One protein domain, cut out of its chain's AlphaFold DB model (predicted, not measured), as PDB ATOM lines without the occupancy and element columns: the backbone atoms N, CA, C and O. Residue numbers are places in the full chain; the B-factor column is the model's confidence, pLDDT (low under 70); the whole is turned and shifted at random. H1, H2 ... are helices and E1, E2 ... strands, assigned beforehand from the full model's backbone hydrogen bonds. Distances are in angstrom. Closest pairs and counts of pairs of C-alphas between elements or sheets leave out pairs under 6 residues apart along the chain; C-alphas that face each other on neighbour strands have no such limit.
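This is residues 15 to 60 of the 62 residues of the protein "DUF5753 domain-containing protein" of Streptomyces caelestis (UniProt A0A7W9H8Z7). What is the shape? It is an open, flat U: long helix H1 is the base, helix H2 turns off one end, and residues 15 to 25, a folded-back loop ending in E1, rise from the other on the same side. What builds it? 46 residues are printed, mostly helix by class, with one named strand and two named helices in the order E1, H1, H2. It is extended, with a radius of gyration of the C-alphas of 15.4 A and spans of 43 by 26 by 11 A.

Where is H1? H1, residues 28 to 44, runs 25.1 A from C-alpha 28 at (74.002, 106.533, 191.751). And the others? E1 is residues 23 to 25, 6.9 A; H2, residues 48 to 59, runs 16.4 A to C-alpha 59 at (83.953, 119.527, 229.789).

What is near H1? The closest C-alphas of E1 and H1, Phe 25 and Leu 31, are 6.9 A apart; H2 is apart from both. What pairs with E1? It pairs with no named strand, but residues 15 to 16 pair antiparallel with its residues 23 to 24. Are the helix backbones bonded? Every O i to N i+4 pair is within hydrogen-bond range in H2, and 12 of 13 in H1.

How large is it? The farthest C-alphas, Ala 27 and Gly 60, are 44.7 A apart. Is it unbroken? The printed part has no cut, both links are tight, and no printed residue is under 70 in pLDDT.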
ATOM      1  N   GLU A  15      75.000 116.069 200.478       92.94
ATOM      2  CA  GLU A  15      75.591 117.393 200.598       92.94
ATOM      3  C   GLU A  15      77.034 117.264 201.091       92.94
ATOM      4  O   GLU A  15      77.319 116.569 202.069       92.94
ATOM      5  N   VAL A  16      77.953 117.939 200.410       92.38
ATOM      6  CA  VAL A  16      79.340 118.098 200.835       92.38
ATOM      7  C   VAL A  16      79.615 119.578 201.011       92.38
ATOM      8  O   VAL A  16      79.434 120.365 200.079       92.38
ATOM      9  N   ASP A  17      80.088 119.939 202.202       93.44
ATOM     10  CA  ASP A  17      80.584 121.283 202.463       93.44
ATOM     11  C   ASP A  17      81.865 121.536 201.660       93.44
ATOM     12  O   ASP A  17      82.766 120.692 201.584       93.44
ATOM     13  N   SER A  18      81.937 122.699 201.024       92.69
ATOM     14  CA  SER A  18      83.072 123.095 200.203       92.69
ATOM     15  C   SER A  18      83.358 124.587 200.365       92.69
ATOM     16  O   SER A  18      82.452 125.358 200.683       92.69
ATOM     17  N   PRO A  19      84.583 125.051 200.054       93.75
ATOM     18  CA  PRO A  19      84.911 126.477 200.108       93.75
ATOM     19  C   PRO A  19      84.020 127.376 199.236       93.75
ATOM     20  O   PRO A  19      84.005 128.588 199.428       93.75
ATOM     21  N   LEU A  20      83.309 126.801 198.261       90.69
ATOM     22  CA  LEU A  20      82.409 127.513 197.353       90.69
ATOM     23  C   LEU A  20      80.927 127.368 197.746       90.69
ATOM     24  O   LEU A  20      80.059 127.844 197.018       90.69
ATOM     25  N   GLY A  21      80.640 126.732 198.885       90.94
ATOM     26  CA  GLY A  21      79.297 126.424 199.372       90.94
ATOM     27  C   GLY A  21      78.927 124.946 199.234       90.94
ATOM     28  O   GLY A  21      79.763 124.102 198.903       90.94
ATOM     29  N   ALA A  22      77.656 124.642 199.495       93.19
ATOM     30  CA  ALA A  22      77.123 123.284 199.468       93.19
ATOM     31  C   ALA A  22      77.167 122.674 198.056       93.19
ATOM     32  O   ALA A  22      76.676 123.263 197.090       93.19
ATOM     33  N   VAL A  23      77.729 121.468 197.950       93.69
ATOM     34  CA  VAL A  23      77.762 120.669 196.718       93.69
ATOM     35  C   VAL A  23      76.880 119.443 196.891       93.69
ATOM     36  O   VAL A  23      77.048 118.698 197.852       93.69
ATOM     37  N   PHE A  24      75.979 119.206 195.937       91.50
ATOM     38  CA  PHE A  24      75.035 118.091 195.975       91.50
ATOM     39  C   PHE A  24      75.394 117.008 194.958       91.50
ATOM     40  O   PHE A  24      75.710 117.307 193.805       91.50
ATOM     41  N   PHE A  25      75.310 115.748 195.382       90.38
ATOM     42  CA  PHE A  25      75.504 114.570 194.537       90.38
ATOM     43  C   PHE A  25      74.250 113.700 194.538       90.38
ATOM     44  O   PHE A  25      73.816 113.257 195.598       90.38
ATOM     45  N   ASP A  26      73.726 113.402 193.351       88.62
ATOM     46  CA  ASP A  26      72.549 112.550 193.118       88.62
ATOM     47  C   ASP A  26      72.860 111.334 192.219       88.62
ATOM     48  O   ASP A  26      72.080 110.383 192.134       88.62
ATOM     49  N   ALA A  27      74.025 111.319 191.560       89.62
ATOM     50  CA  ALA A  27      74.396 110.238 190.661       89.62
ATOM     51  C   ALA A  27      74.593 108.916 191.436       89.62
ATOM     52  O   ALA A  27      75.398 108.870 192.377       89.62
ATOM     53  N   PRO A  28      73.976 107.795 191.005       89.00
ATOM     54  CA  PRO A  28      74.002 106.533 191.751       89.00
ATOM     55  C   PRO A  28      75.404 106.022 192.112       89.00
ATOM     56  O   PRO A  28      75.622 105.514 193.211       89.00
ATOM     57  N   ALA A  29      76.382 106.180 191.214       91.31
ATOM     58  CA  ALA A  29      77.759 105.750 191.463       91.31
ATOM     59  C   ALA A  29      78.444 106.572 192.571       91.31
ATOM     60  O   ALA A  29      79.215 106.030 193.364       91.31
ATOM     61  N   GLN A  30      78.156 107.874 192.642       92.44
ATOM     62  CA  GLN A  30      78.688 108.751 193.685       92.44
ATOM     63  C   GLN A  30      78.007 108.453 195.020       92.44
ATOM     64  O   GLN A  30      78.699 108.239 196.017       92.44
ATOM     65  N   LEU A  31      76.680 108.317 195.021       92.38
ATOM     66  CA  LEU A  31      75.904 107.934 196.201       92.38
ATOM     67  C   LEU A  31      76.376 106.602 196.804       92.38
ATOM     68  O   LEU A  31      76.574 106.510 198.013       92.38
ATOM     69  N   ALA A  32      76.649 105.588 195.975       92.25
ATOM     70  CA  ALA A  32      77.168 104.302 196.445       92.25
ATOM     71  C   ALA A  32      78.530 104.431 197.154       92.25
ATOM     72  O   ALA A  32      78.802 103.728 198.129       92.25
ATOM     73  N   ASN A  33      79.391 105.341 196.690       94.12
ATOM     74  CA  ASN A  33      80.683 105.592 197.326       94.12
ATOM     75  C   ASN A  33      80.536 106.315 198.667       94.12
ATOM     76  O   ASN A  33      81.227 105.951 199.621       94.12
ATOM     77  N   PHE A  34      79.646 107.304 198.754       93.31
ATOM     78  CA  PHE A  34      79.367 107.992 200.012       93.31
ATOM     79  C   PHE A  34      78.719 107.064 201.039       93.31
ATOM     80  O   PHE A  34      79.164 107.051 202.181       93.31
ATOM     81  N   ARG A  35      77.767 106.216 200.627       91.94
ATOM     82  CA  ARG A  35      77.139 105.221 201.508       91.94
ATOM     83  C   ARG A  35      78.169 104.260 202.101       91.94
ATOM     84  O   ARG A  35      78.260 104.150 203.313       91.94
ATOM     85  N   ARG A  36      79.058 103.701 201.270       95.19
ATOM     86  CA  ARG A  36      80.153 102.840 201.753       95.19
ATOM     87  C   ARG A  36      81.047 103.549 202.775       95.19
ATOM     88  O   ARG A  36      81.519 102.926 203.719       95.19
ATOM     89  N   ARG A  37      81.337 104.838 202.569       95.19
ATOM     90  CA  ARG A  37      82.136 105.627 203.518       95.19
ATOM     91  C   ARG A  37      81.388 105.854 204.828       95.19
ATOM     92  O   ARG A  37      82.009 105.721 205.876       95.19
ATOM     93  N   LEU A  38      80.097 106.169 204.762       93.25
ATOM     94  CA  LEU A  38      79.254 106.336 205.942       93.25
ATOM     95  C   LEU A  38      79.204 105.041 206.763       93.25
ATOM     96  O   LEU A  38      79.515 105.085 207.948       93.25
ATOM     97  N   ASP A  39      78.978 103.893 206.119       95.25
ATOM     98  CA  ASP A  39      78.945 102.580 206.784       95.25
ATOM     99  C   ASP A  39      80.255 102.270 207.536       95.25
ATOM    100  O   ASP A  39      80.248 101.648 208.599       95.25
ATOM    101  N   LEU A  40      81.407 102.682 206.989       97.06
ATOM    102  CA  LEU A  40      82.709 102.507 207.645       97.06
ATOM    103  C   LEU A  40      82.892 103.453 208.835       97.06
ATOM    104  O   LEU A  40      83.482 103.059 209.838       97.06
ATOM    105  N   VAL A  41      82.405 104.693 208.731       96.12
ATOM    106  CA  VAL A  41      82.451 105.666 209.832       96.12
ATOM    107  C   VAL A  41      81.557 105.209 210.982       96.12
ATOM    108  O   VAL A  41      81.984 105.250 212.132       96.12
ATOM    109  N   GLU A  42      80.357 104.712 210.689       94.56
ATOM    110  CA  GLU A  42      79.416 104.228 211.705       94.56
ATOM    111  C   GLU A  42      79.961 103.034 212.499       94.56
ATOM    112  O   GLU A  42      79.719 102.939 213.699       94.56
ATOM    113  N   GLN A  43      80.760 102.162 211.875       96.62
ATOM    114  CA  GLN A  43      81.390 101.022 212.557       96.62
ATOM    115  C   GLN A  43      82.390 101.427 213.646       96.62
ATOM    116  O   GLN A  43      82.625 100.656 214.575       96.62
ATOM    117  N   VAL A  44      83.004 102.605 213.521       96.81
ATOM    118  CA  VAL A  44      84.014 103.103 214.470       96.81
ATOM    119  C   VAL A  44      83.502 104.253 215.333       96.81
ATOM    120  O   VAL A  44      84.177 104.656 216.280       96.81
ATOM    121  N   ALA A  45      82.329 104.800 215.013       96.31
ATOM    122  CA  ALA A  45      81.724 105.891 215.756       96.31
ATOM    123  C   ALA A  45      81.295 105.437 217.158       96.31
ATOM    124  O   ALA A  45      80.821 104.320 217.371       96.31
ATOM    125  N   LEU A  46      81.421 106.341 218.131       97.81
ATOM    126  CA  LEU A  46      80.824 106.128 219.443       97.81
ATOM    127  C   LEU A  46      79.300 106.123 219.314       97.81
ATOM    128  O   LEU A  46      78.717 106.930 218.588       97.81
ATOM    129  N   ASN A  47      78.646 105.257 220.085       96.12
ATOM    130  CA  ASN A  47      77.204 105.359 220.262       96.12
ATOM    131  C   ASN A  47      76.842 106.677 220.991       96.12
ATOM    132  O   ASN A  47      77.711 107.296 221.618       96.12
ATOM    133  N   PRO A  48      75.570 107.115 220.954       95.44
ATOM    134  CA  PRO A  48      75.172 108.396 221.539       95.44
ATOM    135  C   PRO A  48      75.561 108.569 223.016       95.44
ATOM    136  O   PRO A  48      75.999 109.648 223.407       95.44
ATOM    137  N   SER A  49      75.460 107.514 223.834       96.44
ATOM    138  CA  SER A  49      75.893 107.548 225.240       96.44
ATOM    139  C   SER A  49      77.403 107.731 225.387       96.44
ATOM    140  O   SER A  49      77.831 108.629 226.098       96.44
ATOM    141  N   GLY A  50      78.214 106.959 224.661       97.06
ATOM    142  CA  GLY A  50      79.671 107.063 224.727       97.06
ATOM    143  C   GLY A  50      80.179 108.406 224.206       97.06
ATOM    144  O   GLY A  50      81.129 108.960 224.750       97.06
ATOM    145  N   SER A  51      79.513 108.971 223.193       96.88
ATOM    146  CA  SER A  51      79.796 110.329 222.726       96.88
ATOM    147  C   SER A  51      79.490 111.370 223.806       96.88
ATOM    148  O   SER A  51      80.323 112.236 224.063       96.88
ATOM    149  N   ARG A  52      78.341 111.262 224.487       96.25
ATOM    150  CA  ARG A  52      77.983 112.149 225.603       96.25
ATOM    151  C   ARG A  52      78.980 112.048 226.755       96.25
ATOM    152  O   ARG A  52      79.423 113.083 227.241       96.25
ATOM    153  N   ASP A  53      79.338 110.841 227.173       96.75
ATOM    154  CA  ASP A  53      80.266 110.628 228.287       96.75
ATOM    155  C   ASP A  53      81.652 111.200 227.960       96.75
ATOM    156  O   ASP A  53      82.261 111.868 228.795       96.75
ATOM    157  N   LEU A  54      82.118 111.027 226.716       96.69
ATOM    158  CA  LEU A  54      83.346 111.660 226.233       96.69
ATOM    159  C   LEU A  54      83.265 113.192 226.323       96.69
ATOM    160  O   LEU A  54      84.196 113.823 226.821       96.69
ATOM    161  N   LEU A  55      82.165 113.792 225.858       96.00
ATOM    162  CA  LEU A  55      81.973 115.246 225.893       96.00
ATOM    163  C   LEU A  55      81.929 115.788 227.325       96.00
ATOM    164  O   LEU A  55      82.591 116.784 227.608       96.00
ATOM    165  N   LEU A  56      81.209 115.122 228.231       96.81
ATOM    166  CA  LEU A  56      81.151 115.500 229.646       96.81
ATOM    167  C   LEU A  56      82.520 115.367 230.324       96.81
ATOM    168  O   LEU A  56      82.900 116.222 231.123       96.81
ATOM    169  N   GLY A  57      83.301 114.350 229.951       96.69
ATOM    170  CA  GLY A  57      84.672 114.174 230.435       96.69
ATOM    171  C   GLY A  57      85.609 115.280 229.980       96.69
ATOM    172  O   GLY A  57      86.411 115.769 230.771       96.69
ATOM    173  N   ILE A  58      85.478 115.724 228.728       95.75
ATOM    174  CA  ILE A  58      86.233 116.867 228.198       95.75
ATOM    175  C   ILE A  58      85.798 118.172 228.877       95.75
ATOM    176  O   ILE A  58      86.647 119.005 229.191       95.75
ATOM    177  N   ALA A  59      84.496 118.350 229.115       95.50
ATOM    178  CA  ALA A  59      83.953 119.527 229.789       95.50
ATOM    179  C   ALA A  59      84.337 119.604 231.280       95.50
ATOM    180  O   ALA A  59      84.249 120.676 231.875       95.50
ATOM    181  N   GLY A  60      84.791 118.495 231.880       87.69
ATOM    182  CA  GLY A  60      85.090 118.413 233.313       87.69
ATOM    183  C   GLY A  60      83.832 118.345 234.183       87.69
ATOM    184  O   GLY A  60      83.872 118.724 235.349       87.69
TER     185      GLY A  60